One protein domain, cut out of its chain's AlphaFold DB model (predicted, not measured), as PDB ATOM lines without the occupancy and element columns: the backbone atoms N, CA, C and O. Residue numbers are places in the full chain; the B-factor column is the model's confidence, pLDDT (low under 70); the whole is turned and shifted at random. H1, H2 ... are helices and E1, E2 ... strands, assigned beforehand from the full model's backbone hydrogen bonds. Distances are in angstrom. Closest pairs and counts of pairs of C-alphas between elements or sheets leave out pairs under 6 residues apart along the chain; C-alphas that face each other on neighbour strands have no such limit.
ATOM      1  N   ALA A 114     202.155 159.993 282.289       84.38
ATOM      2  CA  ALA A 114     201.303 158.809 282.209       84.38
ATOM      3  C   ALA A 114     199.801 159.128 282.210       84.38
ATOM      4  O   ALA A 114     199.040 158.484 281.504       84.38
ATOM      5  N   ARG A 115     199.345 160.149 282.951       88.56
ATOM      6  CA  ARG A 115     197.929 160.553 282.920       88.56
ATOM      7  C   ARG A 115     197.479 161.006 281.525       88.56
ATOM      8  O   ARG A 115     196.423 160.578 281.079       88.56
ATOM      9  N   ILE A 116     198.250 161.866 280.858       85.06
ATOM     10  CA  ILE A 116     197.912 162.366 279.515       85.06
ATOM     11  C   ILE A 116     198.001 161.216 278.514       85.06
ATOM     12  O   ILE A 116     197.078 161.010 277.733       85.06
ATOM     13  N   GLU A 117     199.067 160.419 278.592       88.94
ATOM     14  CA  GLU A 117     199.244 159.248 277.733       88.94
ATOM     15  C   GLU A 117     198.085 158.247 277.877       88.94
ATOM     16  O   GLU A 117     197.513 157.814 276.877       88.94
ATOM     17  N   ASN A 118     197.671 157.941 279.108       93.44
ATOM     18  CA  ASN A 118     196.541 157.056 279.386       93.44
ATOM     19  C   ASN A 118     195.226 157.627 278.852       93.44
ATOM     20  O   ASN A 118     194.452 156.885 278.253       93.44
ATOM     21  N   ASN A 119     194.984 158.930 279.015       93.19
ATOM     22  CA  ASN A 119     193.783 159.582 278.493       93.19
ATOM     23  C   ASN A 119     193.730 159.523 276.960       93.19
ATOM     24  O   ASN A 119     192.706 159.149 276.392       93.19
ATOM     25  N   VAL A 120     194.845 159.827 276.290       96.06
ATOM     26  CA  VAL A 120     194.967 159.743 274.828       96.06
ATOM     27  C   VAL A 120     194.761 158.304 274.352       96.06
ATOM     28  O   VAL A 120     194.033 158.068 273.389       96.06
ATOM     29  N   ASN A 121     195.380 157.326 275.018       96.88
ATOM     30  CA  ASN A 121     195.242 155.915 274.658       96.88
ATOM     31  C   ASN A 121     193.812 155.405 274.880       96.88
ATOM     32  O   ASN A 121     193.299 154.678 274.031       96.88
ATOM     33  N   ALA A 122     193.149 155.817 275.963       97.69
ATOM     34  CA  ALA A 122     191.754 155.475 276.230       97.69
ATOM     35  C   ALA A 122     190.809 156.084 275.183       97.69
ATOM     36  O   ALA A 122     189.969 155.372 274.634       97.69
ATOM     37  N   PHE A 123     190.985 157.368 274.849       97.88
ATOM     38  CA  PHE A 123     190.213 158.025 273.793       97.88
ATOM     39  C   PHE A 123     190.407 157.318 272.450       97.88
ATOM     40  O   PHE A 123     189.434 157.003 271.764       97.88
ATOM     41  N   TYR A 124     191.658 157.017 272.088       97.50
ATOM     42  CA  TYR A 124     191.966 156.311 270.851       97.50
ATOM     43  C   TYR A 124     191.306 154.929 270.816       97.50
ATOM     44  O   TYR A 124     190.628 154.604 269.848       97.50
ATOM     45  N   ALA A 125     191.446 154.134 271.879       97.56
ATOM     46  CA  ALA A 125     190.841 152.807 271.958       97.56
ATOM     47  C   ALA A 125     189.311 152.857 271.816       97.56
ATOM     48  O   ALA A 125     188.730 152.030 271.119       97.56
ATOM     49  N   LEU A 126     188.660 153.847 272.435       97.00
ATOM     50  CA  LEU A 126     187.203 153.963 272.443       97.00
ATOM     51  C   LEU A 126     186.630 154.550 271.143       97.00
ATOM     52  O   LEU A 126     185.519 154.203 270.735       97.00
ATOM     53  N   HIS A 127     187.359 155.462 270.498       96.62
ATOM     54  CA  HIS A 127     186.810 156.291 269.423       96.62
ATOM     55  C   HIS A 127     187.567 156.221 268.100       96.62
ATOM     56  O   HIS A 127     187.035 156.707 267.108       96.62
ATOM     57  N   MET A 128     188.752 155.622 268.028       95.81
ATOM     58  CA  MET A 128     189.607 155.677 266.830       95.81
ATOM     59  C   MET A 128     190.242 154.333 266.451       95.81
ATOM     60  O   MET A 128     190.751 154.189 265.341       95.81
ATOM     61  N   ALA A 129     190.254 153.345 267.343       94.31
ATOM     62  CA  ALA A 129     190.766 152.020 267.020       94.31
ATOM     63  C   ALA A 129     189.956 151.380 265.880       94.31
ATOM     64  O   ALA A 129     188.750 151.592 265.757       94.31
ATOM     65  N   ASP A 130     190.654 150.624 265.028       91.31
ATOM     66  CA  ASP A 130     190.105 149.876 263.889       91.31
ATOM     67  C   ASP A 130     189.405 150.705 262.792       91.31
ATOM     68  O   ASP A 130     188.845 150.144 261.847       91.31
ATOM     69  N   THR A 131     189.516 152.036 262.834       92.50
ATOM     70  CA  THR A 131     188.969 152.951 261.820       92.50
ATOM     71  C   THR A 131     190.047 153.615 260.967       92.50
ATOM     72  O   THR A 131     191.237 153.618 261.290       92.50
ATOM     73  N   VAL A 132     189.641 154.199 259.837       92.69
ATOM     74  CA  VAL A 132     190.507 155.103 259.072       92.69
ATOM     75  C   VAL A 132     190.395 156.491 259.691       92.69
ATOM     76  O   VAL A 132     189.388 157.171 259.516       92.69
ATOM     77  N   ASN A 133     191.435 156.899 260.416       94.94
ATOM     78  CA  ASN A 133     191.462 158.186 261.105       94.94
ATOM     79  C   ASN A 133     192.149 159.259 260.263       94.94
ATOM     80  O   ASN A 133     193.316 159.104 259.879       94.94
ATOM     81  N   ILE A 134     191.424 160.348 260.025       95.31
ATOM     82  CA  ILE A 134     191.913 161.569 259.389       95.31
ATOM     83  C   ILE A 134     191.996 162.641 260.475       95.31
ATOM     84  O   ILE A 134     190.977 163.038 261.030       95.31
ATOM     85  N   GLY A 135     193.202 163.088 260.796       97.31
ATOM     86  CA  GLY A 135     193.421 164.232 261.669       97.31
ATOM     87  C   GLY A 135     193.258 165.518 260.872       97.31
ATOM     88  O   GLY A 135     193.779 165.615 259.762       97.31
ATOM     89  N   VAL A 136     192.548 166.491 261.426       96.94
ATOM     90  CA  VAL A 136     192.381 167.825 260.855       96.94
ATOM     91  C   VAL A 136     192.756 168.840 261.921       96.94
ATOM     92  O   VAL A 136     192.206 168.808 263.021       96.94
ATOM     93  N   HIS A 137     193.697 169.721 261.602       95.31
ATOM     94  CA  HIS A 137     194.068 170.837 262.462       95.31
ATOM     95  C   HIS A 137     193.760 172.152 261.749       95.31
ATOM     96  O   HIS A 137     194.350 172.419 260.704       95.31
ATOM     97  N   MET A 138     192.845 172.946 262.306       93.62
ATOM     98  CA  MET A 138     192.432 174.241 261.756       93.62
ATOM     99  C   MET A 138     192.824 175.361 262.718       93.62
ATOM    100  O   MET A 138     192.366 175.374 263.865       93.62
ATOM    101  N   ARG A 139     193.633 176.317 262.254       89.12
ATOM    102  CA  ARG A 139     193.828 177.594 262.948       89.12
ATOM    103  C   ARG A 139     193.003 178.661 262.257       89.12
ATOM    104  O   ARG A 139     193.235 178.974 261.098       89.12
ATOM    105  N   LEU A 140     192.021 179.204 262.960       89.00
ATOM    106  CA  LEU A 140     191.070 180.170 262.405       89.00
ATOM    107  C   LEU A 140     191.093 181.501 263.150       89.00
ATOM    108  O   LEU A 140     190.413 182.448 262.749       89.00
ATOM    109  N   LYS A 141     191.848 181.592 264.250       84.81
ATOM    110  CA  LYS A 141     191.977 182.842 264.988       84.81
ATOM    111  C   LYS A 141     192.691 183.915 264.166       84.81
ATOM    112  O   LYS A 141     193.503 183.656 263.282       84.81
ATOM    113  N   ARG A 142     192.359 185.164 264.493       82.56
ATOM    114  CA  ARG A 142     192.844 186.358 263.797       82.56
ATOM    115  C   ARG A 142     194.367 186.503 263.828       82.56
ATOM    116  O   ARG A 142     194.930 186.950 262.839       82.56
ATOM    117  N   ASP A 143     195.003 186.124 264.931       76.25
ATOM    118  CA  ASP A 143     196.461 186.134 265.084       76.25
ATOM    119  C   ASP A 143     197.140 185.237 264.040       76.25
ATOM    120  O   ASP A 143     198.074 185.668 263.379       76.25
ATOM    121  N   HIS A 144     196.603 184.042 263.795       81.00
ATOM    122  CA  HIS A 144     197.085 183.165 262.725       81.00
ATOM    123  C   HIS A 144     196.892 183.767 261.324       81.00
ATOM    124  O   HIS A 144     197.773 183.678 260.471       81.00
ATOM    125  N   ILE A 145     195.759 184.432 261.079       82.06
ATOM    126  CA  ILE A 145     195.515 185.125 259.803       82.06
ATOM    127  C   ILE A 145     196.548 186.242 259.588       82.06
ATOM    128  O   ILE A 145     197.045 186.421 258.477       82.06
ATOM    129  N   GLU A 146     196.872 186.995 260.639       75.88
ATOM    130  CA  GLU A 146     197.902 188.036 260.616       75.88
ATOM    131  C   GLU A 146     199.297 187.429 260.373       75.88
ATOM    132  O   GLU A 146     199.966 187.863 259.434       75.88
ATOM    133  N   GLU A 147     199.671 186.358 261.092       70.88
ATOM    134  CA  GLU A 147     200.919 185.592 260.891       70.88
ATOM    135  C   GLU A 147     201.088 185.152 259.422       70.88
ATOM    136  O   GLU A 147     202.142 185.358 258.816       70.88
ATOM    137  N   MET A 148     200.044 184.578 258.814       71.12
ATOM    138  CA  MET A 148     200.101 184.122 257.420       71.12
ATOM    139  C   MET A 148     200.200 185.283 256.422       71.12
ATOM    140  O   MET A 148     200.954 185.202 255.447       71.12
ATOM    141  N   ASN A 149     199.497 186.390 256.672       74.12
ATOM    142  CA  ASN A 149     199.565 187.570 255.810       74.12
ATOM    143  C   ASN A 149     200.963 188.210 255.813       74.12
ATOM    144  O   ASN A 149     201.424 188.659 254.762       74.12
ATOM    145  N   GLU A 150     201.653 188.229 256.958       70.50
ATOM    146  CA  GLU A 150     203.020 188.759 257.079       70.50
ATOM    147  C   GLU A 150     204.024 187.997 256.207       70.50
ATOM    148  O   GLU A 150     204.923 188.598 255.616       70.50
ATOM    149  N   ILE A 151     203.831 186.685 256.051       62.91
ATOM    150  CA  ILE A 151     204.639 185.843 255.157       62.91
ATOM    151  C   ILE A 151     204.087 185.788 253.722       62.91
ATOM    152  O   ILE A 151     204.585 185.032 252.886       62.91
ATOM    153  N   GLY A 152     203.078 186.607 253.406       69.69
ATOM    154  CA  GLY A 152     202.488 186.722 252.074       69.69
ATOM    155  C   GLY A 152     201.648 185.518 251.649       69.69
ATOM    156  O   GLY A 152     201.495 185.294 250.447       69.69
ATOM    157  N   GLN A 153     201.124 184.749 252.606       68.75
ATOM    158  CA  GLN A 153     200.247 183.603 252.375       68.75
ATOM    159  C   GLN A 153     198.814 183.917 252.806       68.75
ATOM    160  O   GLN A 153     198.575 184.600 253.799       68.75
ATOM    161  N   LYS A 154     197.835 183.383 252.071       81.44
ATOM    162  CA  LYS A 154     196.429 183.486 252.465       81.44
ATOM    163  C   LYS A 154     196.092 182.366 253.446       81.44
ATOM    164  O   LYS A 154     196.192 181.189 253.091       81.44
ATOM    165  N   ALA A 155     195.649 182.740 254.643       83.94
ATOM    166  CA  ALA A 155     195.133 181.782 255.610       83.94
ATOM    167  C   ALA A 155     193.878 181.072 255.071       83.94
ATOM    168  O   ALA A 155     193.000 181.747 254.519       83.94
ATOM    169  N   PRO A 156     193.798 179.735 255.188       86.00
ATOM    170  CA  PRO A 156     192.613 178.989 254.791       86.00
ATOM    171  C   PRO A 156     191.441 179.257 255.732       86.00
ATOM    172  O   PRO A 156     191.614 179.437 256.938       86.00
ATOM    173  N   ASP A 157     190.235 179.246 255.176       93.81
ATOM    174  CA  ASP A 157     189.003 179.265 255.961       93.81
ATOM    175  C   ASP A 157     188.443 177.847 256.179       93.81
ATOM    176  O   ASP A 157     188.971 176.848 255.688       93.81
ATOM    177  N   VAL A 158     187.350 177.734 256.942       95.75
ATOM    178  CA  VAL A 158     186.711 176.437 257.242       95.75
ATOM    179  C   VAL A 158     186.329 175.678 255.967       95.75
ATOM    180  O   VAL A 158     186.434 174.450 255.934       95.75
ATOM    181  N   GLN A 159     185.886 176.379 254.920       94.00
ATOM    182  CA  GLN A 159     185.444 175.742 253.682       94.00
ATOM    183  C   GLN A 159     186.621 175.179 252.889       94.00
ATOM    184  O   GLN A 159     186.496 174.094 252.315       94.00
ATOM    185  N   ASP A 160     187.783 175.833 252.927       89.44
ATOM    186  CA  ASP A 160     189.014 175.284 252.353       89.44
ATOM    187  C   ASP A 160     189.357 173.916 252.980       89.44
ATOM    188  O   ASP A 160     189.650 172.949 252.265       89.44
ATOM    189  N   PHE A 161     189.233 173.787 254.307       93.31
ATOM    190  CA  PHE A 161     189.441 172.516 255.012       93.31
ATOM    191  C   PHE A 161     188.375 171.465 254.684       93.31
ATOM    192  O   PHE A 161     188.720 170.306 254.432       93.31
ATOM    193  N   VAL A 162     187.091 171.840 254.662       94.38
ATOM    194  CA  VAL A 162     185.989 170.928 254.300       94.38
ATOM    195  C   VAL A 162     186.216 170.353 252.902       94.38
ATOM    196  O   VAL A 162     186.189 169.132 252.719       94.38
ATOM    197  N   LEU A 163     186.517 171.210 251.923       87.25
ATOM    198  CA  LEU A 163     186.791 170.795 250.547       87.25
ATOM    199  C   LEU A 163     188.031 169.901 250.456       87.25
ATOM    200  O   LEU A 163     188.011 168.895 249.738       87.25
ATOM    201  N   ALA A 164     189.101 170.228 251.186       85.81
ATOM    202  CA  ALA A 164     190.308 169.408 251.229       85.81
ATOM    203  C   ALA A 164     190.016 167.996 251.759       85.81
ATOM    204  O   ALA A 164     190.441 167.010 251.154       85.81
ATOM    205  N   VAL A 165     189.230 167.883 252.833       90.44
ATOM    206  CA  VAL A 165     188.837 166.600 253.435       90.44
ATOM    207  C   VAL A 165     187.952 165.790 252.490       90.44
ATOM    208  O   VAL A 165     188.227 164.612 252.259       90.44
ATOM    209  N   GLN A 166     186.932 166.406 251.884       89.56
ATOM    210  CA  GLN A 166     186.041 165.734 250.929       89.56
ATOM    211  C   GLN A 166     186.811 165.187 249.719       89.56
ATOM    212  O   GLN A 166     186.643 164.022 249.333       89.56
ATOM    213  N   ARG A 167     187.705 166.003 249.144       84.31
ATOM    214  CA  ARG A 167     188.586 165.589 248.041       84.31
ATOM    215  C   ARG A 167     189.513 164.461 248.471       84.31
ATOM    216  O   ARG A 167     189.660 163.480 247.743       84.31
ATOM    217  N   PHE A 168     190.113 164.578 249.655       85.06
ATOM    218  CA  PHE A 168     191.027 163.575 250.182       85.06
ATOM    219  C   PHE A 168     190.339 162.214 250.358       85.06
ATOM    220  O   PHE A 168     190.869 161.207 249.881       85.06
ATOM    221  N   ILE A 169     189.153 162.187 250.974       87.00
ATOM    222  CA  ILE A 169     188.364 160.963 251.173       87.00
ATOM    223  C   ILE A 169     188.032 160.317 249.825       87.00
ATOM    224  O   ILE A 169     188.320 159.134 249.625       87.00
ATOM    225  N   THR A 170     187.511 161.112 248.885       83.44
ATOM    226  CA  THR A 170     187.123 160.645 247.545       83.44
ATOM    227  C   THR A 170     188.309 160.055 246.778       83.44
ATOM    228  O   THR A 170     188.177 159.006 246.157       83.44
ATOM    229  N   ALA A 171     189.479 160.698 246.835       77.44
ATOM    230  CA  ALA A 171     190.642 160.292 246.047       77.44
ATOM    231  C   ALA A 171     191.473 159.164 246.684       77.44
ATOM    232  O   ALA A 171     192.054 158.355 245.964       77.44
ATOM    233  N   ASN A 172     191.572 159.110 248.017       70.62
ATOM    234  CA  ASN A 172     192.555 158.254 248.699       70.62
ATOM    235  C   ASN A 172     191.924 157.143 249.539       70.62
ATOM    236  O   ASN A 172     192.521 156.075 249.696       70.62
ATOM    237  N   VAL A 173     190.741 157.380 250.108       71.75
ATOM    238  CA  VAL A 173     190.119 156.438 251.051       71.75
ATOM    239  C   VAL A 173     189.125 155.511 250.355       71.75
ATOM    240  O   VAL A 173     188.989 154.367 250.769       71.75
ATOM    241  N   ALA A 174     188.537 155.934 249.232       67.00
ATOM    242  CA  ALA A 174     187.689 155.090 248.385       67.00
ATOM    243  C   ALA A 174     188.439 153.944 247.653       67.00
ATOM    244  O   ALA A 174     187.855 153.249 246.824       67.00
ATOM    245  N   THR A 175     189.731 153.733 247.934       63.56
ATOM    246  CA  THR A 175     190.543 152.653 247.351       63.56
ATOM    247  C   THR A 175     190.245 151.294 248.005       63.56
ATOM    248  O   THR A 175     189.900 151.217 249.184       63.56
ATOM    249  N   ALA A 176     190.397 150.195 247.252       51.03
ATOM    250  CA  ALA A 176     189.994 148.843 247.670       51.03
ATOM    251  C   ALA A 176     190.632 148.353 248.990       51.03
ATOM    252  O   ALA A 176     189.996 147.613 249.731       51.03
ATOM    253  N   GLU A 177     191.847 148.799 249.325       57.22
ATOM    254  CA  GLU A 177     192.542 148.435 250.576       57.22
ATOM    255  C   GLU A 177     191.907 149.048 251.838       57.22
ATOM    256  O   GLU A 177     192.129 148.573 252.954       57.22
ATOM    257  N   LYS A 178     191.136 150.129 251.678       66.25
ATOM    258  CA  LYS A 178     190.454 150.854 252.763       66.25
ATOM    259  C   LYS A 178     188.934 150.747 252.675       66.25
ATOM    260  O   LYS A 178     188.246 151.150 253.613       66.25
ATOM    261  N   ALA A 179     188.425 150.180 251.584       63.31
ATOM    262  CA  ALA A 179     187.012 149.938 251.369       63.31
ATOM    263  C   ALA A 179     186.429 149.087 252.513       63.31
ATOM    264  O   ALA A 179     186.956 148.033 252.859       63.31
ATOM    265  N   GLY A 180     185.342 149.572 253.117       75.19
ATOM    266  CA  GLY A 180     184.628 148.884 254.198       75.19
ATOM    267  C   GLY A 180     185.063 149.242 255.624       75.19
ATOM    268  O   GLY A 180     184.393 148.815 256.561       75.19
ATOM    269  N   LYS A 181     186.122 150.043 255.823       83.94
ATOM    270  CA  LYS A 181     186.442 150.602 257.150       83.94
ATOM    271  C   LYS A 181     185.703 151.918 257.384       83.94
ATOM    272  O   LYS A 181     185.645 152.763 256.495       83.94
ATOM    273  N   GLU A 182     185.183 152.110 258.595       90.94
ATOM    274  CA  GLU A 182     184.582 153.384 259.008       90.94
ATOM    275  C   GLU A 182     185.640 154.500 258.957       90.94
ATOM    276  O   GLU A 182     186.771 154.326 259.425       90.94
ATOM    277  N   ILE A 183     185.269 155.647 258.385       92.50
ATOM    278  CA  ILE A 183     186.101 156.852 258.356       92.50
ATOM    279  C   ILE A 183     185.722 157.718 259.551       92.50
ATOM    280  O   ILE A 183     184.552 158.055 259.737       92.50
ATOM    281  N   ARG A 184     186.722 158.108 260.339       95.56
ATOM    282  CA  ARG A 184     186.557 159.037 261.458       95.56
ATOM    283  C   ARG A 184     187.500 160.213 261.289       95.56
ATOM    284  O   ARG A 184     188.644 160.049 260.860       95.56
ATOM    285  N   ILE A 185     187.010 161.397 261.625       97.69
ATOM    286  CA  ILE A 185     187.774 162.636 261.519       97.69
ATOM    287  C   ILE A 185     188.040 163.126 262.933       97.69
ATOM    288  O   ILE A 185     187.091 163.378 263.664       97.69
ATOM    289  N   PHE A 186     189.301 163.247 263.333       98.31
ATOM    290  CA  PHE A 186     189.655 163.924 264.577       98.31
ATOM    291  C   PHE A 186     189.973 165.385 264.266       98.31
ATOM    292  O   PHE A 186     190.893 165.657 263.501       98.31
ATOM    293  N   LEU A 187     189.202 166.308 264.834       97.88
ATOM    294  CA  LEU A 187     189.283 167.738 264.572       97.88
ATOM    295  C   LEU A 187     189.833 168.483 265.791       97.88
ATOM    296  O   LEU A 187     189.180 168.549 266.835       97.88
ATOM    297  N   ALA A 188     190.991 169.106 265.609       95.44
ATOM    298  CA  ALA A 188     191.542 170.107 266.510       95.44
ATOM    299  C   ALA A 188     191.364 171.492 265.868       95.44
ATOM    300  O   ALA A 188     191.765 171.718 264.727       95.44
ATOM    301  N   CYS A 189     190.713 172.402 266.586       93.00
ATOM    302  CA  CYS A 189     190.376 173.740 266.106       93.00
ATOM    303  C   CYS A 189     190.473 174.724 267.269       93.00
ATOM    304  O   CYS A 189     190.062 174.392 268.383       93.00
ATOM    305  N   ASP A 190     191.000 175.918 267.016       87.12
ATOM    306  CA  ASP A 190     191.145 176.979 268.018       87.12
ATOM    307  C   ASP A 190     189.881 177.847 268.192       87.12
ATOM    308  O   ASP A 190     189.813 178.645 269.134       87.12
ATOM    309  N   LEU A 191     188.871 177.659 267.332       88.88
ATOM    310  CA  LEU A 191     187.625 178.428 267.298       88.88
ATOM    311  C   LEU A 191     186.375 177.525 267.289       88.88
ATOM    312  O   LEU A 191     186.276 176.592 266.485       88.88
ATOM    313  N   ASP A 192     185.404 177.810 268.160       88.56
ATOM    314  CA  ASP A 192     184.193 176.990 268.322       88.56
ATOM    315  C   ASP A 192     183.257 177.078 267.112       88.56
ATOM    316  O   ASP A 192     182.707 176.067 266.670       88.56
ATOM    317  N   GLU A 193     183.122 178.264 266.520       90.88
ATOM    318  CA  GLU A 193     182.312 178.486 265.325       90.88
ATOM    319  C   GLU A 193     182.824 177.647 264.149       90.88
ATOM    320  O   GLU A 193     182.040 177.001 263.450       90.88
ATOM    321  N   GLY A 194     184.147 177.592 263.968       91.75
ATOM    322  CA  GLY A 194     184.771 176.778 262.927       91.75
ATOM    323  C   GLY A 194     184.521 175.285 263.124       91.75
ATOM    324  O   GLY A 194     184.200 174.575 262.170       91.75
ATOM    325  N   LEU A 195     184.583 174.817 264.374       92.75
ATOM    326  CA  LEU A 195     184.269 173.437 264.735       92.75
ATOM    327  C   LEU A 195     182.802 173.088 264.439       92.75
ATOM    328  O   LEU A 195     182.523 172.008 263.913       92.75
ATOM    329  N   ALA A 196     181.867 173.992 264.745       94.06
ATOM    330  CA  ALA A 196     180.443 173.793 264.484       94.06
ATOM    331  C   ALA A 196     180.133 173.718 262.980       94.06
ATOM    332  O   ALA A 196     179.453 172.786 262.543       94.06
ATOM    333  N   VAL A 197     180.670 174.651 262.184       96.44
ATOM    334  CA  VAL A 197     180.489 174.671 260.722       96.44
ATOM    335  C   VAL A 197     181.078 173.411 260.089       96.44
ATOM    336  O   VAL A 197     180.387 172.718 259.346       96.44
ATOM    337  N   PHE A 198     182.312 173.049 260.446       97.38
ATOM    338  CA  PHE A 198     182.975 171.866 259.897       97.38
ATOM    339  C   PHE A 198     182.180 170.578 260.168       97.38
ATOM    340  O   PHE A 198     181.994 169.750 259.274       97.38
ATOM    341  N   LYS A 199     181.658 170.414 261.392       96.75
ATOM    342  CA  LYS A 199     180.805 169.271 261.755       96.75
ATOM    343  C   LYS A 199     179.492 169.233 260.977       96.75
ATOM    344  O   LYS A 199     179.034 168.147 260.633       96.75
ATOM    345  N   ALA A 200     178.881 170.388 260.728       97.12
ATOM    346  CA  ALA A 200     177.626 170.469 259.987       97.12
ATOM    347  C   ALA A 200     177.803 170.066 258.514       97.12
ATOM    348  O   ALA A 200     176.971 169.333 257.974       97.12
ATOM    349  N   GLU A 201     178.901 170.499 257.890       97.19
ATOM    350  CA  GLU A 201     179.228 170.205 256.488       97.19
ATOM    351  C   GLU A 201     179.669 168.749 256.272       97.19
ATOM    352  O   GLU A 201     179.378 168.145 255.241       97.19
ATOM    353  N   LEU A 202     180.339 168.146 257.258       95.06
ATOM    354  CA  LEU A 202     180.813 166.757 257.210       95.06
ATOM    355  C   LEU A 202     179.972 165.808 258.071       95.06
ATOM    356  O   LEU A 202     180.481 164.797 258.553       95.06
ATOM    357  N   ARG A 203     178.675 166.099 258.229       93.44
ATOM    358  CA  ARG A 203     177.729 165.324 259.059       93.44
ATOM    359  C   ARG A 203     177.602 163.842 258.693       93.44
ATOM    360  O   ARG A 203     177.178 163.047 259.527       93.44
ATOM    361  N   ASP A 204     177.956 163.483 257.462       91.62
ATOM    362  CA  ASP A 204     177.945 162.097 256.983       91.62
ATOM    363  C   ASP A 204     179.113 161.277 257.565       91.62
ATOM    364  O   ASP A 204     179.133 160.049 257.468       91.62
ATOM    365  N   TYR A 205     180.079 161.947 258.202       92.38
ATOM    366  CA  TYR A 205     181.228 161.348 258.867       92.38
ATOM    367  C   TYR A 205     181.183 161.590 260.372       92.38
ATOM    368  O   TYR A 205     180.698 162.607 260.872       92.38
ATOM    369  N   LYS A 206     181.779 160.667 261.128       94.62
ATOM    370  CA  LYS A 206     181.952 160.848 262.566       94.62
ATOM    371  C   LYS A 206     183.122 161.796 262.835       94.62
ATOM    372  O   LYS A 206     184.283 161.390 262.763       94.62
ATOM    373  N   VAL A 207     182.801 163.048 263.157       97.12
ATOM    374  CA  VAL A 207     183.773 164.076 263.554       97.12
ATOM    375  C   VAL A 207     183.929 164.091 265.078       97.12
ATOM    376  O   VAL A 207     182.998 164.407 265.819       97.12
ATOM    377  N   LEU A 208     185.122 163.735 265.534       97.12
ATOM    378  CA  LEU A 208     185.558 163.657 266.922       97.12
ATOM    379  C   LEU A 208     186.373 164.898 267.284       97.12
ATOM    380  O   LEU A 208     187.124 165.407 266.462       97.12
ATOM    381  N   ASN A 209     186.291 165.335 268.532       96.19
ATOM    382  CA  ASN A 209     187.165 166.347 269.118       96.19
ATOM    383  C   ASN A 209     187.190 166.135 270.634       96.19
ATOM    384  O   ASN A 209     186.256 165.549 271.186       96.19
ATOM    385  N   ILE A 210     188.217 166.640 271.311       93.19
ATOM    386  CA  ILE A 210     188.178 166.758 272.771       93.19
ATOM    387  C   ILE A 210     187.388 168.006 273.180       93.19
ATOM    388  O   ILE A 210     187.290 168.987 272.427       93.19
ATOM    389  N   GLU A 211     186.841 167.990 274.386       86.62
ATOM    390  CA  GLU A 211     186.375 169.203 275.054       86.62
ATOM    391  C   GLU A 211     187.613 169.980 275.515       86.62
ATOM    392  O   GLU A 211     188.259 169.607 276.489       86.62
ATOM    393  N   ALA A 212     187.987 171.003 274.750       80.50
ATOM    394  CA  ALA A 212     189.100 171.898 275.040       80.50
ATOM    395  C   ALA A 212     188.604 173.337 274.974       80.50
ATOM    396  O   ALA A 212     187.654 173.637 274.242       80.50
ATOM    397  N   MET A 213     189.262 174.215 275.722       75.25
ATOM    398  CA  MET A 213     188.970 175.642 275.749       75.25
ATOM    399  C   MET A 213     189.356 176.289 274.413       75.25
ATOM    400  O   MET A 213     190.503 176.200 273.970       75.25
ATOM    401  N   ARG A 214     188.404 176.981 273.781       77.19
ATOM    402  CA  ARG A 214     188.542 177.586 272.446       77.19
ATOM    403  C   ARG A 214     188.006 179.021 272.433       77.19
ATOM    404  O   ARG A 214     187.467 179.496 273.431       77.19
ATOM    405  N   GLY A 215     188.247 179.740 271.333       72.69
ATOM    406  CA  GLY A 215     187.599 181.028 271.045       72.69
ATOM    407  C   GLY A 215     187.651 182.057 272.183       72.69
ATOM    408  O   GLY A 215     188.719 182.341 272.734       72.69
ATOM    409  N   ASP A 216     186.491 182.617 272.524       67.38
ATOM    410  CA  ASP A 216     186.329 183.626 273.578       67.38
ATOM    411  C   ASP A 216     186.446 183.047 274.995       67.38
ATOM    412  O   ASP A 216     186.933 183.738 275.896       67.38
ATOM    413  N   GLU A 217     186.080 181.776 275.207       65.38
ATOM    414  CA  GLU A 217     186.257 181.105 276.503       65.38
ATOM    415  C   GLU A 217     187.743 181.041 276.879       65.38
ATOM    416  O   GLU A 217     188.116 181.299 278.028       65.38
ATOM    417  N   PHE A 218     188.612 180.814 275.891       65.12
ATOM    418  CA  PHE A 218     190.060 180.911 276.054       65.12
ATOM    419  C   PHE A 218     190.504 182.314 276.505       65.12
ATOM    420  O   PHE A 218     191.308 182.442 277.431       65.12
ATOM    421  N   ILE A 219     189.984 183.380 275.884       62.09
ATOM    422  CA  ILE A 219     190.350 184.767 276.228       62.09
ATOM    423  C   ILE A 219     189.865 185.112 277.640       62.09
ATOM    424  O   ILE A 219     190.593 185.738 278.417       62.09
ATOM    425  N   TYR A 220     188.646 184.695 277.978       58.97
ATOM    426  CA  TYR A 220     188.030 184.943 279.273       58.97
ATOM    427  C   TYR A 220     188.785 184.227 280.401       58.97
ATOM    428  O   TYR A 220     189.246 184.869 281.344       58.97
ATOM    429  N   ARG A 221     189.031 182.921 280.274       58.97
ATOM    430  CA  ARG A 221     189.704 182.127 281.316       58.97
ATOM    431  C   ARG A 221     191.198 182.419 281.456       58.97
ATOM    432  O   ARG A 221     191.744 182.285 282.554       58.97
ATOM    433  N   ARG A 222     191.854 182.908 280.393       56.28
ATOM    434  CA  ARG A 222     193.211 183.483 280.481       56.28
ATOM    435  C   ARG A 222     193.241 184.690 281.425       56.28
ATOM    436  O   ARG A 222     194.200 184.840 282.179       56.28
ATOM    437  N   LYS A 223     192.185 185.517 281.439       60.09
ATOM    438  CA  LYS A 223     192.038 186.630 282.397       60.09
ATOM    439  C   LYS A 223     191.723 186.137 283.814       60.09
ATOM    440  O   LYS A 223     192.175 186.753 284.776       60.09
ATOM    441  N   GLU A 224     191.029 185.008 283.951       58.31
ATOM    442  CA  GLU A 224     190.712 184.382 285.247       58.31
ATOM    443  C   GLU A 224     191.863 183.572 285.871       58.31
ATOM    444  O   GLU A 224     191.686 182.971 286.930       58.31
ATOM    445  N   LYS A 225     193.062 183.572 285.268       54.41
ATOM    446  CA  LYS A 225     194.235 182.814 285.746       54.41
ATOM    447  C   LYS A 225     193.992 181.304 285.846       54.41
ATOM    448  O   LYS A 225     194.615 180.638 286.679       54.41
ATOM    449  N   VAL A 226     193.127 180.740 284.996       54.62
ATOM    450  CA  VAL A 226     193.116 179.284 284.792       54.62
ATOM    451  C   VAL A 226     194.543 178.863 284.444       54.62
ATOM    452  O   VAL A 226     195.202 179.512 283.629       54.62
ATOM    453  N   SER A 227     195.063 177.847 285.139       58.00
ATOM    454  CA  SER A 227     196.487 177.521 285.069       58.00
ATOM    455  C   SER A 227     196.874 177.235 283.621       58.00
ATOM    456  O   SER A 227     196.297 176.335 283.020       58.00
ATOM    457  N   SER A 228     197.879 177.923 283.077       61.72
ATOM    458  CA  SER A 228     198.431 177.655 281.737       61.72
ATOM    459  C   SER A 228     198.733 176.172 281.494       61.72
ATOM    460  O   SER A 228     198.741 175.699 280.362       61.72
ATOM    461  N   ARG A 229     198.947 175.427 282.583       64.50
ATOM    462  CA  ARG A 229     199.018 173.972 282.617       64.50
ATOM    463  C   ARG A 229     197.821 173.285 281.950       64.50
ATOM    464  O   ARG A 229     198.057 172.442 281.100       64.50
ATOM    465  N   SER A 230     196.575 173.595 282.313       67.25
ATOM    466  CA  SER A 230     195.404 172.882 281.769       67.25
ATOM    467  C   SER A 230     195.261 173.105 280.266       67.25
ATOM    468  O   SER A 230     195.043 172.157 279.522       67.25
ATOM    469  N   LEU A 231     195.519 174.330 279.809       69.50
ATOM    470  CA  LEU A 231     195.588 174.655 278.388       69.50
ATOM    471  C   LEU A 231     196.698 173.867 277.671       69.50
ATOM    472  O   LEU A 231     196.484 173.319 276.594       69.50
ATOM    473  N   GLY A 232     197.892 173.797 278.267       72.94
ATOM    474  CA  GLY A 232     198.996 173.005 277.723       72.94
ATOM    475  C   GLY A 232     198.661 171.512 277.633       72.94
ATOM    476  O   GLY A 232     199.045 170.860 276.666       72.94
ATOM    477  N   GLU A 233     197.917 170.979 278.605       80.00
ATOM    478  CA  GLU A 233     197.448 169.589 278.602       80.00
ATOM    479  C   GLU A 233     196.434 169.320 277.482       80.00
ATOM    480  O   GLU A 233     196.533 168.286 276.820       80.00
ATOM    481  N   GLU A 234     195.500 170.239 277.232       83.19
ATOM    482  CA  GLU A 234     194.524 170.136 276.139       83.19
ATOM    483  C   GLU A 234     195.210 170.167 274.768       83.19
ATOM    484  O   GLU A 234     195.024 169.252 273.967       83.19
ATOM    485  N   VAL A 235     196.095 171.143 274.535       83.56
ATOM    486  CA  VAL A 235     196.851 171.249 273.274       83.56
ATOM    487  C   VAL A 235     197.748 170.027 273.061       83.56
ATOM    488  O   VAL A 235     197.804 169.488 271.957       83.56
ATOM    489  N   LEU A 236     198.437 169.543 274.102       84.38
ATOM    490  CA  LEU A 236     199.231 168.316 274.000       84.38
ATOM    491  C   LEU A 236     198.346 167.093 273.706       84.38
ATOM    492  O   LEU A 236     198.749 166.219 272.943       84.38
ATOM    493  N   THR A 237     197.140 167.029 274.271       89.69
ATOM    494  CA  THR A 237     196.186 165.948 273.984       89.69
ATOM    495  C   THR A 237     195.755 165.971 272.516       89.69
ATOM    496  O   THR A 237     195.802 164.924 271.868       89.69
ATOM    497  N   ASP A 238     195.431 167.147 271.966       93.75
ATOM    498  CA  ASP A 238     195.137 167.320 270.536       93.75
ATOM    499  C   ASP A 238     196.318 166.871 269.664       93.75
ATOM    500  O   ASP A 238     196.140 166.053 268.762       93.75
ATOM    501  N   ILE A 239     197.542 167.319 269.970       92.12
ATOM    502  CA  ILE A 239     198.772 166.925 269.257       92.12
ATOM    503  C   ILE A 239     198.933 165.404 269.226       92.12
ATOM    504  O   ILE A 239     199.197 164.820 268.172       92.12
ATOM    505  N   LEU A 240     198.787 164.748 270.379       94.19
ATOM    506  CA  LEU A 240     198.988 163.307 270.486       94.19
ATOM    507  C   LEU A 240     197.892 162.528 269.745       94.19
ATOM    508  O   LEU A 240     198.204 161.532 269.090       94.19
ATOM    509  N   LEU A 241     196.637 162.985 269.776       97.50
ATOM    510  CA  LEU A 241     195.540 162.376 269.013       97.50
ATOM    511  C   LEU A 241     195.692 162.587 267.498       97.50
ATOM    512  O   LEU A 241     195.540 161.627 266.737       97.50
ATOM    513  N   LEU A 242     196.099 163.780 267.056       96.75
ATOM    514  CA  LEU A 242     196.469 164.052 265.661       96.75
ATOM    515  C   LEU A 242     197.613 163.135 265.211       96.75
ATOM    516  O   LEU A 242     197.535 162.535 264.139       96.75
ATOM    517  N   SER A 243     198.637 162.943 266.051       95.06
ATOM    518  CA  SER A 243     199.772 162.062 265.741       95.06
ATOM    519  C   SER A 243     199.376 160.584 265.597       95.06
ATOM    520  O   SER A 243     200.054 159.833 264.897       95.06
ATOM    521  N   LYS A 244     198.266 160.145 266.210       96.31
ATOM    522  CA  LYS A 244     197.731 158.777 266.071       96.31
ATOM    523  C   LYS A 244     196.862 158.585 264.822       96.31
ATOM    524  O   LYS A 244     196.430 157.463 264.544       96.31
ATOM    525  N   CYS A 245     196.588 159.646 264.066       95.44
ATOM    526  CA  CYS A 245     195.877 159.542 262.797       95.44
ATOM    527  C   CYS A 245     196.783 158.961 261.702       95.44
ATOM    528  O   CYS A 245     198.007 159.080 261.747       95.44
ATOM    529  N   GLY A 246     196.183 158.318 260.694       90.12
ATOM    530  CA  GLY A 246     196.935 157.834 259.527       90.12
ATOM    531  C   GLY A 246     197.263 158.952 258.536       90.12
ATOM    532  O   GLY A 246     198.211 158.851 257.754       90.12
ATOM    533  N   TYR A 247     196.470 160.020 258.594       88.69
ATOM    534  CA  TYR A 247     196.529 161.191 257.736       88.69
ATOM    535  C   TYR A 247     196.370 162.448 258.581       88.69
ATOM    536  O   TYR A 247     195.617 162.420 259.553       88.69
ATOM    537  N   LEU A 248     197.039 163.531 258.198       90.00
ATOM    538  CA  LEU A 248     196.944 164.834 258.840       90.00
ATOM    539  C   LEU A 248     196.725 165.911 257.775       90.00
ATOM    540  O   LEU A 248     197.597 166.136 256.939       90.00
ATOM    541  N   ILE A 249     195.560 166.549 257.811       87.38
ATOM    542  CA  ILE A 249     195.184 167.694 256.981       87.38
ATOM    543  C   ILE A 249     195.325 168.949 257.846       87.38
ATOM    544  O   ILE A 249     194.734 169.025 258.922       87.38
ATOM    545  N   HIS A 250     196.138 169.907 257.425       88.69
ATOM    546  CA  HIS A 250     196.484 171.063 258.253       88.69
ATOM    547  C   HIS A 250     196.957 172.239 257.397       88.69
ATOM    548  O   HIS A 250     197.231 172.073 256.213       88.69
ATOM    549  N   ASP A 251     197.114 173.397 258.018       78.12
ATOM    550  CA  ASP A 251     197.778 174.579 257.471       78.12
ATOM    551  C   ASP A 251     199.095 174.875 258.210       78.12
ATOM    552  O   ASP A 251     199.622 174.025 258.939       78.12
ATOM    553  N   GLU A 252     199.667 176.062 258.004       73.88
ATOM    554  CA  GLU A 252     200.912 176.465 258.660       73.88
ATOM    555  C   GLU A 252     200.716 176.541 260.184       73.88
ATOM    556  O   GLU A 252     200.089 177.447 260.722       73.88
ATOM    557  N   SER A 253     201.219 175.550 260.922       77.62
ATOM    558  CA  SER A 253     200.968 175.471 262.358       77.62
ATOM    559  C   SER A 253     202.046 174.709 263.114       77.62
ATOM    560  O   SER A 253     202.371 173.563 262.799       77.62
ATOM    561  N   SER A 254     202.504 175.301 264.220       73.69
ATOM    562  CA  SER A 254     203.384 174.630 265.181       73.69
ATOM    563  C   SER A 254     202.731 173.412 265.849       73.69
ATOM    564  O   SER A 254     203.421 172.445 266.158       73.69
ATOM    565  N   VAL A 255     201.409 173.399 266.032       82.25
ATOM    566  CA  VAL A 255     200.677 172.244 266.584       82.25
ATOM    567  C   VAL A 255     200.723 171.073 265.599       82.25
ATOM    568  O   VAL A 255     201.070 169.954 265.983       82.25
ATOM    569  N   ALA A 256     200.469 171.343 264.315       81.38
ATOM    570  CA  ALA A 256     200.612 170.345 263.258       81.38
ATOM    571  C   ALA A 256     202.070 169.870 263.117       81.38
ATOM    572  O   ALA A 256     202.319 168.669 263.009       81.38
ATOM    573  N   ALA A 257     203.039 170.789 263.216       74.69
ATOM    574  CA  ALA A 257     204.468 170.475 263.228       74.69
ATOM    575  C   ALA A 257     204.835 169.474 264.329       74.69
ATOM    576  O   ALA A 257     205.505 168.474 264.082       74.69
ATOM    577  N   VAL A 258     204.353 169.699 265.549       80.88
ATOM    578  CA  VAL A 258     204.660 168.809 266.671       80.88
ATOM    579  C   VAL A 258     203.954 167.458 266.534       80.88
ATOM    580  O   VAL A 258     204.540 166.434 266.886       80.88
ATOM    581  N   ALA A 259     202.756 167.401 265.943       87.31
ATOM    582  CA  ALA A 259     202.122 166.123 265.615       87.31
ATOM    583  C   ALA A 259     202.994 165.281 264.658       87.31
ATOM    584  O   ALA A 259     203.118 164.067 264.845       87.31
ATOM    585  N   TYR A 260     203.681 165.920 263.699       78.38
ATOM    586  CA  TYR A 260     204.661 165.249 262.836       78.38
ATOM    587  C   TYR A 260     205.870 164.701 263.572       78.38
ATOM    588  O   TYR A 260     206.440 163.695 263.149       78.38
ATOM    589  N   TYR A 261     206.278 165.367 264.642       80.88
ATOM    590  CA  TYR A 261     207.396 164.923 265.451       80.88
ATOM    591  C   TYR A 261     207.019 163.727 266.312       80.88
ATOM    592  O   TYR A 261     207.799 162.784 266.399       80.88
ATOM    593  N   PHE A 262     205.810 163.700 266.882       86.81
ATOM    594  CA  PHE A 262     205.301 162.518 267.592       86.81
ATOM    595  C   PHE A 262     205.068 161.324 266.665       86.81
ATOM    596  O   PHE A 262     205.272 160.188 267.090       86.81
ATOM    597  N   ASN A 263     204.723 161.562 265.397       89.75
ATOM    598  CA  ASN A 263     204.619 160.509 264.396       89.75
ATOM    599  C   ASN A 263     205.263 160.917 263.052       89.75
ATOM    600  O   ASN A 263     204.603 161.518 262.193       89.75
ATOM    601  N   PRO A 264     206.523 160.528 262.786       82.00
ATOM    602  CA  PRO A 264     207.213 160.872 261.543       82.00
ATOM    603  C   PRO A 264     206.641 160.142 260.317       82.00
ATOM    604  O   PRO A 264     206.980 160.498 259.193       82.00
ATOM    605  N   ASN A 265     205.728 159.185 260.512       83.56
ATOM    606  CA  ASN A 265     205.095 158.414 259.443       83.56
ATOM    607  C   ASN A 265     203.677 158.891 259.091       83.56
ATOM    608  O   ASN A 265     203.089 158.369 258.142       83.56
ATOM    609  N   VAL A 266     203.102 159.866 259.816       83.75
ATOM    610  CA  VAL A 266     201.783 160.406 259.446       83.75
ATOM    611  C   VAL A 266     201.855 161.084 258.075       83.75
ATOM    612  O   VAL A 266     202.796 161.834 257.781       83.75
ATOM    613  N   LYS A 267     200.876 160.794 257.214       83.81
ATOM    614  CA  LYS A 267     200.800 161.345 255.856       83.81
ATOM    615  C   LYS A 267     200.167 162.735 255.893       83.81
ATOM    616  O   LYS A 267     199.036 162.877 256.347       83.81
ATOM    617  N   SER A 268     200.911 163.730 255.428       77.94
ATOM    618  CA  SER A 268     200.567 165.155 255.486       77.94
ATOM    619  C   SER A 268     199.804 165.619 254.248       77.94
ATOM    620  O   SER A 268     200.143 165.217 253.138       77.94
ATOM    621  N   TYR A 269     198.834 166.509 254.442       77.56
ATOM    622  CA  TYR A 269     198.161 167.257 253.387       77.56
ATOM    623  C   TYR A 269     198.013 168.711 253.833       77.56
ATOM    624  O   TYR A 269     197.329 168.997 254.816       77.56
ATOM    625  N   PHE A 270     198.652 169.621 253.104       78.50
ATOM    626  CA  PHE A 270     198.581 171.049 253.392       78.50
ATOM    627  C   PHE A 270     197.351 171.685 252.752       78.50
ATOM    628  O   PHE A 270     197.060 171.452 251.573       78.50
ATOM    629  N   VAL A 271     196.656 172.506 253.528       76.81
ATOM    630  CA  VAL A 271     195.546 173.345 253.092       76.81
ATOM    631  C   VAL A 271     196.065 174.769 252.985       76.81
ATOM    632  O   VAL A 271     196.566 175.332 253.953       76.81
TER     633      VAL A 271
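Overview. This is residues 114 to 271 of the 373 residues of an uncharacterized protein of Branchiostoma floridae (UniProt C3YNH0). A twisted sheet of five parallel strands makes the core, with H3 and H4 over one face and H6 and H7 over the other, in three layers. H1 packs on H6, while H2 and H5 lie beyond the end of the sheet toward which the strands run. The printed part has 158 residues, with seven named helices and five named strands in the order H1 E1 H2 H3 E2 H4 E3 H5 H6 E4 H7 E5; the sheet's order is E3 E2 E1 E4 E5 and the class is mixed, helices and strands. The whole is compact, with a radius of gyration of the C-alphas of 15.5 A and spans of 51 by 41 by 30 A.

Arrangement. Start at inner strand E1, residues 132 to 138. Parallel to it are E2, residues 183 to 189, with N 134 and O 184 2.9 A apart, and E4, residues 247 to 250, with N 135 and O 247 at 2.8 A. The edge strands are E3, residues 206 to 208, parallel to E2 with N 208 and O 185 at 2.7 A, and E5, residues 267 to 270, parallel to E4 with N 248 and O 267 at 2.8 A; these pairs are within hydrogen-bond range. On one face find H3, residues 158 to 173, over E1 and E4 at a height of 9.0 A, and H4, residues 192 to 201, over E2 at 8.9 A. H3 touches H4 with residues 158 to 162 alone, closest at the C-alphas of Val 158 and Gly 194, 6.0 A, at a steep tilt of 43 degrees. On the opposite face H6, residues 228 to 243, touches H7, residues 254 to 262, closest at the C-alphas of Ser 243 and Ala 259, 4.7 A, at a steep tilt of 58 degrees. H1, residues 114 to 127, only grazes the sheet and touches H6, closest at the C-alphas of Val 120 and Thr 237, 6.4 A. H2, residues 142 to 150, and H5, residues 215 to 223, are not on the sheet and touch no helix. Every O i to N i+4 pair is within hydrogen-bond range in H1, H2, H3, H4, H6 and H7, and 4 of 5 in H5.

Along the chain. Find C-alpha 114 at (201.303, 158.809, 282.209), where H1 begins and runs 19.5 A. E1 is 19.4 A long, E2 19.1 A, H3 21.2 A and H6 22.4 A. E5 ends at C-alpha 270, (198.581, 171.049, 253.392).

Size, cuts and confidence. The two C-alphas farthest apart, those of Ala 176 and Glu 224, are 51.7 A apart. The printed part has no cut, and no link is long. Look for pLDDT under 70 at residues 151 to 153, 174 to 179 and 216 to 231.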